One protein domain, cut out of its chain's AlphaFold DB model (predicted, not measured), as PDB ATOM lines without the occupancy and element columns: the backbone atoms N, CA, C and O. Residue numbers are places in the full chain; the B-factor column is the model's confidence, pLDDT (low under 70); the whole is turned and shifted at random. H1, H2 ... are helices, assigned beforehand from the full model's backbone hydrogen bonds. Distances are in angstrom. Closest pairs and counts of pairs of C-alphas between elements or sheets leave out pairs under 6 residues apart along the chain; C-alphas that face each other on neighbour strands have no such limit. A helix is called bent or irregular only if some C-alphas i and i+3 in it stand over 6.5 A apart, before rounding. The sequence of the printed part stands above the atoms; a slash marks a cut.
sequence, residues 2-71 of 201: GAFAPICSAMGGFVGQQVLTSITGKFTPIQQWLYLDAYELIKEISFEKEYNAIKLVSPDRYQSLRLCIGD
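Overview. This is residues 2 to 71 of the 201 residues of the protein "Hypothetical protein" of Rotaria socialis (UniProt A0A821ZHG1). A long helix, H1, and residues 25 to 38, which fold back from its far end, make a long arm on a small head of H3 and H4, with short H2 where the arm rejoins it. The 70 printed residues hold four named helices, H1 to H4 in order, and no named strand: all helix. The whole is only just extended, close to loose, with a radius of gyration of the C-alphas of 17.0 A and spans of 51 by 24 by 13 A.

Arrangement. H1, residues 5 to 24, touches no helix. H2, residues 39 to 42, is close to H4, residues 63 to 71, but not clearly touching; their closest C-alphas, Ile 42 and Ile 69, are 6.2 A apart. H3, residues 47 to 56, touches H4 at a steep tilt of 48 degrees, opposite ways; their closest C-alphas, Glu 50 and Gly 70, are 5.3 A apart. Every O i to N i+4 pair is within hydrogen-bond range in H1, 5 of 6 in H3 and 3 of 5 in H4; H2 is too short for one.

Along the chain. H1 begins at C-alpha 5 (83.329, -44.180, 657.319) and measures 28.2 A, H2 5.6 A, H3 14.6 A. H4, 8.8 A from first to last C-alpha, is irregular, with the C-alphas of residues 68 and 71 standing 9.2 A from each other, and it ends at C-alpha 71 (78.647, -58.172, 662.651).

Size, cuts and confidence. The printed part has no cut. The link H1 to H2 is long, 14 residues. Residues 43 to 45 are under pLDDT 70.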
ATOM      1  N   GLY A   2      81.627 -46.264 668.229       88.69
ATOM      2  CA  GLY A   2      81.322 -46.575 666.831       88.69
ATOM      3  C   GLY A   2      81.936 -45.548 665.877       88.69
ATOM      4  O   GLY A   2      82.098 -44.387 666.257       88.69
ATOM      5  N   ALA A   3      82.308 -45.982 664.677       92.69
ATOM      6  CA  ALA A   3      82.785 -45.111 663.607       92.69
ATOM      7  C   ALA A   3      82.325 -45.666 662.258       92.69
ATOM      8  O   ALA A   3      82.633 -46.809 661.917       92.69
ATOM      9  N   PHE A   4      81.610 -44.845 661.489       94.81
ATOM     10  CA  PHE A   4      81.053 -45.235 660.200       94.81
ATOM     11  C   PHE A   4      81.617 -44.349 659.089       94.81
ATOM     12  O   PHE A   4      81.244 -43.184 658.942       94.81
ATOM     13  N   ALA A   5      82.551 -44.912 658.316       96.44
ATOM     14  CA  ALA A   5      83.329 -44.180 657.319       96.44
ATOM     15  C   ALA A   5      82.488 -43.399 656.283       96.44
ATOM     16  O   ALA A   5      82.890 -42.280 655.962       96.44
ATOM     17  N   PRO A   6      81.330 -43.895 655.795       96.25
ATOM     18  CA  PRO A   6      80.477 -43.132 654.881       96.25
ATOM     19  C   PRO A   6      79.967 -41.810 655.468       96.25
ATOM     20  O   PRO A   6      80.089 -40.777 654.814       96.25
ATOM     21  N   ILE A   7      79.484 -41.806 656.718       95.62
ATOM     22  CA  ILE A   7      79.050 -40.567 657.389       95.62
ATOM     23  C   ILE A   7      80.247 -39.645 657.625       95.62
ATOM     24  O   ILE A   7      80.152 -38.446 657.375       95.62
ATOM     25  N   CYS A   8      81.393 -40.190 658.049       95.81
ATOM     26  CA  CYS A   8      82.613 -39.394 658.207       95.81
ATOM     27  C   CYS A   8      83.042 -38.735 656.888       95.81
ATOM     28  O   CYS A   8      83.455 -37.578 656.898       95.81
ATOM     29  N   SER A   9      82.930 -39.446 655.763       96.94
ATOM     30  CA  SER A   9      83.253 -38.904 654.445       96.94
ATOM     31  C   SER A   9      82.274 -37.809 654.018       96.94
ATOM     32  O   SER A   9      82.703 -36.714 653.657       96.94
ATOM     33  N   ALA A  10      80.965 -38.054 654.148       96.56
ATOM     34  CA  ALA A  10      79.935 -37.070 653.823       96.56
ATOM     35  C   ALA A  10      80.090 -35.788 654.657       96.56
ATOM     36  O   ALA A  10      80.179 -34.688 654.109       96.56
ATOM     37  N   MET A  11      80.214 -35.930 655.981       96.88
ATOM     38  CA  MET A  11      80.433 -34.801 656.889       96.88
ATOM     39  C   MET A  11      81.758 -34.092 656.609       96.88
ATOM     40  O   MET A  11      81.793 -32.865 656.597       96.88
ATOM     41  N   GLY A  12      82.833 -34.835 656.332       97.12
ATOM     42  CA  GLY A  12      84.120 -34.262 655.938       97.12
ATOM     43  C   GLY A  12      84.017 -33.415 654.667       97.12
ATOM     44  O   GLY A  12      84.585 -32.324 654.616       97.12
ATOM     45  N   GLY A  13      83.237 -33.865 653.681       96.69
ATOM     46  CA  GLY A  13      82.928 -33.105 652.471       96.69
ATOM     47  C   GLY A  13      82.160 -31.813 652.762       96.69
ATOM     48  O   GLY A  13      82.573 -30.742 652.312       96.69
ATOM     49  N   PHE A  14      81.090 -31.882 653.563       96.75
ATOM     50  CA  PHE A  14      80.324 -30.693 653.958       96.75
ATOM     51  C   PHE A  14      81.180 -29.686 654.722       96.75
ATOM     52  O   PHE A  14      81.199 -28.508 654.370       96.75
ATOM     53  N   VAL A  15      81.918 -30.142 655.734       97.62
ATOM     54  CA  VAL A  15      82.788 -29.286 656.547       97.62
ATOM     55  C   VAL A  15      83.893 -28.674 655.690       97.62
ATOM     56  O   VAL A  15      84.107 -27.466 655.760       97.62
ATOM     57  N   GLY A  16      84.544 -29.462 654.831       97.12
ATOM     58  CA  GLY A  16      85.553 -28.958 653.898       97.12
ATOM     59  C   GLY A  16      85.001 -27.858 652.991       97.12
ATOM     60  O   GLY A  16      85.635 -26.815 652.825       97.12
ATOM     61  N   GLN A  17      83.783 -28.033 652.474       97.75
ATOM     62  CA  GLN A  17      83.122 -27.011 651.670       97.75
ATOM     63  C   GLN A  17      82.746 -25.769 652.491       97.75
ATOM     64  O   GLN A  17      82.901 -24.659 651.989       97.75
ATOM     65  N   GLN A  18      82.295 -25.917 653.741       97.88
ATOM     66  CA  GLN A  18      82.004 -24.770 654.611       97.88
ATOM     67  C   GLN A  18      83.262 -23.955 654.916       97.88
ATOM     68  O   GLN A  18      83.205 -22.732 654.848       97.88
ATOM     69  N   VAL A  19      84.407 -24.604 655.153       98.12
ATOM     70  CA  VAL A  19      85.691 -23.906 655.332       98.12
ATOM     71  C   VAL A  19      86.019 -23.056 654.104       98.12
ATOM     72  O   VAL A  19      86.328 -21.874 654.249       98.12
ATOM     73  N   LEU A  20      85.895 -23.621 652.897       97.81
ATOM     74  CA  LEU A  20      86.099 -22.872 651.654       97.81
ATOM     75  C   LEU A  20      85.118 -21.700 651.538       97.81
ATOM     76  O   LEU A  20      85.526 -20.581 651.241       97.81
ATOM     77  N   THR A  21      83.839 -21.931 651.822       97.81
ATOM     78  CA  THR A  21      82.813 -20.886 651.807       97.81
ATOM     79  C   THR A  21      83.147 -19.739 652.761       97.81
ATOM     80  O   THR A  21      83.038 -18.578 652.367       97.81
ATOM     81  N   SER A  22      83.600 -20.038 653.979       97.12
ATOM     82  CA  SER A  22      83.950 -19.033 654.986       97.12
ATOM     83  C   SER A  22      85.161 -18.188 654.596       97.12
ATOM     84  O   SER A  22      85.157 -16.988 654.853       97.12
ATOM     85  N   ILE A  23      86.184 -18.781 653.972       98.00
ATOM     86  CA  ILE A  23      87.400 -18.039 653.595       98.00
ATOM     87  C   ILE A  23      87.257 -17.284 652.271       98.00
ATOM     88  O   ILE A  23      87.942 -16.284 652.075       98.00
ATOM     89  N   THR A  24      86.403 -17.746 651.348       98.06
ATOM     90  CA  THR A  24      86.255 -17.103 650.031       98.06
ATOM     91  C   THR A  24      85.021 -16.217 649.907       98.06
ATOM     92  O   THR A  24      84.936 -15.461 648.944       98.06
ATOM     93  N   GLY A  25      84.021 -16.361 650.785       97.31
ATOM     94  CA  GLY A  25      82.735 -15.658 650.680       97.31
ATOM     95  C   GLY A  25      81.952 -15.965 649.395       97.31
ATOM     96  O   GLY A  25      81.100 -15.183 648.990       97.31
ATOM     97  N   LYS A  26      82.266 -17.076 648.710       97.88
ATOM     98  CA  LYS A  26      81.780 -17.347 647.341       97.88
ATOM     99  C   LYS A  26      80.400 -18.004 647.299       97.88
ATOM    100  O   LYS A  26      79.686 -17.860 646.311       97.88
ATOM    101  N   PHE A  27      80.055 -18.771 648.328       97.81
ATOM    102  CA  PHE A  27      78.851 -19.596 648.358       97.81
ATOM    103  C   PHE A  27      77.990 -19.260 649.574       97.81
ATOM    104  O   PHE A  27      78.469 -18.678 650.545       97.81
ATOM    105  N   THR A  28      76.720 -19.652 649.538       97.62
ATOM    106  CA  THR A  28      75.831 -19.526 650.697       97.62
ATOM    107  C   THR A  28      76.238 -20.547 651.767       97.62
ATOM    108  O   THR A  28      76.291 -21.744 651.462       97.62
ATOM    109  N   PRO A  29      76.553 -20.121 653.005       97.19
ATOM    110  CA  PRO A  29      76.883 -21.044 654.084       97.19
ATOM    111  C   PRO A  29      75.637 -21.784 654.583       97.19
ATOM    112  O   PRO A  29      74.508 -21.322 654.423       97.19
ATOM    113  N   ILE A  30      75.853 -22.920 655.243       96.69
ATOM    114  CA  ILE A  30      74.800 -23.592 656.009       96.69
ATOM    115  C   ILE A  30      74.445 -22.707 657.210       96.69
ATOM    116  O   ILE A  30      75.327 -22.235 657.926       96.69
ATOM    117  N   GLN A  31      73.151 -22.498 657.444       94.31
ATOM    118  CA  GLN A  31      72.639 -21.689 658.550       94.31
ATOM    119  C   GLN A  31      71.608 -22.483 659.362       94.31
ATOM    120  O   GLN A  31      70.489 -22.687 658.911       94.31
ATOM    121  N   GLN A  32      71.883 -22.946 660.578       91.94
ATOM    122  CA  GLN A  32      73.170 -23.037 661.291       91.94
ATOM    123  C   GLN A  32      73.571 -24.492 661.551       91.94
ATOM    124  O   GLN A  32      74.741 -24.795 661.767       91.94
ATOM    125  N   TRP A  33      72.587 -25.385 661.531       96.69
ATOM    126  CA  TRP A  33      72.712 -26.768 661.949       96.69
ATOM    127  C   TRP A  33      72.480 -27.681 660.756       96.69
ATOM    128  O   TRP A  33      71.511 -27.514 660.018       96.69
ATOM    129  N   LEU A  34      73.361 -28.664 660.597       95.50
ATOM    130  CA  LEU A  34      73.182 -29.777 659.679       95.50
ATOM    131  C   LEU A  34      73.184 -31.061 660.504       95.50
ATOM    132  O   LEU A  34      74.192 -31.392 661.129       95.50
ATOM    133  N   TYR A  35      72.061 -31.769 660.489       95.00
ATOM    134  CA  TYR A  35      71.949 -33.113 661.038       95.00
ATOM    135  C   TYR A  35      71.958 -34.105 659.879       95.00
ATOM    136  O   TYR A  35      71.280 -33.895 658.875       95.00
ATOM    137  N   LEU A  36      72.759 -35.158 660.018       93.25
ATOM    138  CA  LEU A  36      72.842 -36.253 659.065       93.25
ATOM    139  C   LEU A  36      72.825 -37.562 659.844       93.25
ATOM    140  O   LEU A  36      73.648 -37.768 660.738       93.25
ATOM    141  N   ASP A  37      71.924 -38.448 659.460       92.00
ATOM    142  CA  ASP A  37      71.850 -39.806 659.964       92.00
ATOM    143  C   ASP A  37      71.578 -40.781 658.805       92.00
ATOM    144  O   ASP A  37      71.384 -40.376 657.659       92.00
ATOM    145  N   ALA A  38      71.696 -42.073 659.096       90.56
ATOM    146  CA  ALA A  38      71.469 -43.157 658.141       90.56
ATOM    147  C   ALA A  38      70.803 -44.339 658.860       90.56
ATOM    148  O   ALA A  38      71.230 -45.491 658.733       90.56
ATOM    149  N   TYR A  39      69.816 -44.040 659.712       86.81
ATOM    150  CA  TYR A  39      69.163 -45.039 660.564       86.81
ATOM    151  C   TYR A  39      68.432 -46.122 659.754       86.81
ATOM    152  O   TYR A  39      68.192 -47.220 660.255       86.81
ATOM    153  N   GLU A  40      68.102 -45.854 658.492       88.25
ATOM    154  CA  GLU A  40      67.495 -46.818 657.581       88.25
ATOM    155  C   GLU A  40      68.373 -48.051 657.367       88.25
ATOM    156  O   GLU A  40      67.838 -49.139 657.173       88.25
ATOM    157  N   LEU A  41      69.698 -47.909 657.478       82.69
ATOM    158  CA  LEU A  41      70.653 -49.005 657.295       82.69
ATOM    159  C   LEU A  41      70.577 -50.070 658.398       82.69
ATOM    160  O   LEU A  41      71.039 -51.189 658.192       82.69
ATOM    161  N   ILE A  42      70.027 -49.732 659.568       78.19
ATOM    162  CA  ILE A  42      69.988 -50.619 660.741       78.19
ATOM    163  C   ILE A  42      68.588 -51.172 661.041       78.19
ATOM    164  O   ILE A  42      68.424 -51.917 662.003       78.19
ATOM    165  N   LYS A  43      67.577 -50.845 660.221       68.81
ATOM    166  CA  LYS A  43      66.175 -51.257 660.441       68.81
ATOM    167  C   LYS A  43      65.962 -52.772 660.426       68.81
ATOM    168  O   LYS A  43      65.026 -53.257 661.049       68.81
ATOM    169  N   GLU A  44      66.830 -53.513 659.747       64.56
ATOM    170  CA  GLU A  44      66.716 -54.969 659.597       64.56
ATOM    171  C   GLU A  44      67.503 -55.754 660.660       64.56
ATOM    172  O   GLU A  44      67.562 -56.982 660.631       64.56
ATOM    173  N   ILE A  45      68.118 -55.053 661.614       69.38
ATOM    174  CA  ILE A  45      69.069 -55.644 662.548       69.38
ATOM    175  C   ILE A  45      68.424 -55.875 663.915       69.38
ATOM    176  O   ILE A  45      67.977 -54.945 664.584       69.38
ATOM    177  N   SER A  46      68.460 -57.121 664.393       78.69
ATOM    178  CA  SER A  46      68.129 -57.427 665.787       78.69
ATOM    179  C   SER A  46      69.259 -56.964 666.711       78.69
ATOM    180  O   SER A  46      70.323 -57.584 666.766       78.69
ATOM    181  N   PHE A  47      69.017 -55.876 667.451       75.12
ATOM    182  CA  PHE A  47      70.016 -55.261 668.329       75.12
ATOM    183  C   PHE A  47      70.585 -56.242 669.361       75.12
ATOM    184  O   PHE A  47      71.800 -56.336 669.507       75.12
ATOM    185  N   GLU A  48      69.736 -57.013 670.049       77.38
ATOM    186  CA  GLU A  48      70.189 -57.970 671.067       77.38
ATOM    187  C   GLU A  48      71.064 -59.081 670.477       77.38
ATOM    188  O   GLU A  48      72.102 -59.431 671.048       77.38
ATOM    189  N   LYS A  49      70.678 -59.617 669.313       81.00
ATOM    190  CA  LYS A  49      71.426 -60.679 668.637       81.00
ATOM    191  C   LYS A  49      72.802 -60.187 668.192       81.00
ATOM    192  O   LYS A  49      73.801 -60.841 668.488       81.00
ATOM    193  N   GLU A  50      72.867 -59.036 667.525       83.31
ATOM    194  CA  GLU A  50      74.140 -58.471 667.067       83.31
ATOM    195  C   GLU A  50      75.023 -58.025 668.227       83.31
ATOM    196  O   GLU A  50      76.220 -58.289 668.222       83.31
ATOM    197  N   TYR A  51      74.458 -57.386 669.252       80.38
ATOM    198  CA  TYR A  51      75.239 -56.926 670.397       80.38
ATOM    199  C   TYR A  51      75.934 -58.091 671.116       80.38
ATOM    200  O   TYR A  51      77.110 -57.987 671.479       80.38
ATOM    201  N   ASN A  52      75.243 -59.223 671.266       82.00
ATOM    202  CA  ASN A  52      75.840 -60.442 671.805       82.00
ATOM    203  C   ASN A  52      76.886 -61.040 670.854       82.00
ATOM    204  O   ASN A  52      77.958 -61.423 671.317       82.00
ATOM    205  N   ALA A  53      76.628 -61.060 669.541       81.56
ATOM    206  CA  ALA A  53      77.603 -61.520 668.551       81.56
ATOM    207  C   ALA A  53      78.903 -60.699 668.606       81.56
ATOM    208  O   ALA A  53      79.991 -61.267 668.647       81.56
ATOM    209  N   ILE A  54      78.806 -59.371 668.715       85.00
ATOM    210  CA  ILE A  54      79.963 -58.467 668.788       85.00
ATOM    211  C   ILE A  54      80.847 -58.762 670.007       85.00
ATOM    212  O   ILE A  54      82.066 -58.650 669.904       85.00
ATOM    213  N   LYS A  55      80.272 -59.151 671.154       83.00
ATOM    214  CA  LYS A  55      81.047 -59.512 672.358       83.00
ATOM    215  C   LYS A  55      81.872 -60.789 672.193       83.00
ATOM    216  O   LYS A  55      82.839 -60.971 672.926       83.00
ATOM    217  N   LEU A  56      81.471 -61.670 671.278       82.88
ATOM    218  CA  LEU A  56      82.134 -62.949 671.023       82.88
ATOM    219  C   LEU A  56      83.269 -62.828 669.995       82.88
ATOM    220  O   LEU A  56      84.108 -63.722 669.906       82.88
ATOM    221  N   VAL A  57      83.306 -61.741 669.220       82.38
ATOM    222  CA  VAL A  57      84.325 -61.510 668.191       82.38
ATOM    223  C   VAL A  57      85.563 -60.866 668.815       82.38
ATOM    224  O   VAL A  57      85.472 -59.859 669.518       82.38
ATOM    225  N   SER A  58      86.739 -61.435 668.536       86.19
ATOM    226  CA  SER A  58      88.009 -60.833 668.949       86.19
ATOM    227  C   SER A  58      88.195 -59.468 668.267       86.19
ATOM    228  O   SER A  58      87.944 -59.370 667.062       86.19
ATOM    229  N   PRO A  59      88.623 -58.412 668.987       86.31
ATOM    230  CA  PRO A  59      88.766 -57.086 668.401       86.31
ATOM    231  C   PRO A  59      89.714 -57.068 667.195       86.31
ATOM    232  O   PRO A  59      90.868 -57.480 667.284       86.31
ATOM    233  N   ASP A  60      89.234 -56.517 666.083       92.50
ATOM    234  CA  ASP A  60      90.014 -56.242 664.875       92.50
ATOM    235  C   ASP A  60      89.775 -54.792 664.398       92.50
ATOM    236  O   ASP A  60      89.095 -53.988 665.052       92.50
ATOM    237  N   ARG A  61      90.305 -54.441 663.220       95.31
ATOM    238  CA  ARG A  61      90.150 -53.102 662.627       95.31
ATOM    239  C   ARG A  61      88.696 -52.689 662.336       95.31
ATOM    240  O   ARG A  61      88.433 -51.498 662.182       95.31
ATOM    241  N   TYR A  62      87.760 -53.633 662.263       95.75
ATOM    242  CA  TYR A  62      86.340 -53.414 661.970       95.75
ATOM    243  C   TYR A  62      85.478 -53.306 663.231       95.75
ATOM    244  O   TYR A  62      84.265 -53.131 663.122       95.75
ATOM    245  N   GLN A  63      86.064 -53.355 664.433       93.81
ATOM    246  CA  GLN A  63      85.305 -53.289 665.685       93.81
ATOM    247  C   GLN A  63      84.396 -52.052 665.770       93.81
ATOM    248  O   GLN A  63      83.227 -52.156 666.135       93.81
ATOM    249  N   SER A  64      84.903 -50.874 665.396       93.56
ATOM    250  CA  SER A  64      84.107 -49.641 665.395       93.56
ATOM    251  C   SER A  64      82.984 -49.644 664.358       93.56
ATOM    252  O   SER A  64      81.953 -49.026 664.610       93.56
ATOM    253  N   LEU A  65      83.163 -50.347 663.236       94.06
ATOM    254  CA  LEU A  65      82.128 -50.521 662.222       94.06
ATOM    255  C   LEU A  65      81.038 -51.480 662.719       94.06
ATOM    256  O   LEU A  65      79.859 -51.151 662.620       94.06
ATOM    257  N   ARG A  66      81.415 -52.608 663.340       92.81
ATOM    258  CA  ARG A  66      80.461 -53.560 663.938       92.81
ATOM    259  C   ARG A  66      79.560 -52.904 664.977       92.81
ATOM    260  O   ARG A  66      78.366 -53.164 665.004       92.81
ATOM    261  N   LEU A  67      80.107 -52.004 665.796       90.19
ATOM    262  CA  LEU A  67      79.309 -51.232 666.756       90.19
ATOM    263  C   LEU A  67      78.264 -50.319 666.090       90.19
ATOM    264  O   LEU A  67      77.320 -49.918 666.763       90.19
ATOM    265  N   CYS A  68      78.441 -49.961 664.816       90.75
ATOM    266  CA  CYS A  68      77.489 -49.146 664.060       90.75
ATOM    267  C   CYS A  68      76.453 -49.989 663.311       90.75
ATOM    268  O   CYS A  68      75.287 -49.611 663.296       90.75
ATOM    269  N   ILE A  69      76.875 -51.084 662.669       90.19
ATOM    270  CA  ILE A  69      76.045 -51.815 661.694       90.19
ATOM    271  C   ILE A  69      75.884 -53.315 661.993       90.19
ATOM    272  O   ILE A  69      75.368 -54.043 661.157       90.19
ATOM    273  N   GLY A  70      76.335 -53.807 663.148       90.00
ATOM    274  CA  GLY A  70      76.320 -55.239 663.469       90.00
ATOM    275  C   GLY A  70      77.450 -56.033 662.803       90.00
ATOM    276  O   GLY A  70      78.118 -55.559 661.882       90.00
ATOM    277  N   ASP A  71      77.690 -57.255 663.279       90.69
ATOM    278  CA  ASP A  71      78.647 -58.172 662.651       90.69
ATOM    279  C   ASP A  71      78.067 -58.775 661.367       90.69
ATOM    280  O   ASP A  71      78.781 -58.868 660.369       90.69
TER     281      ASP A  71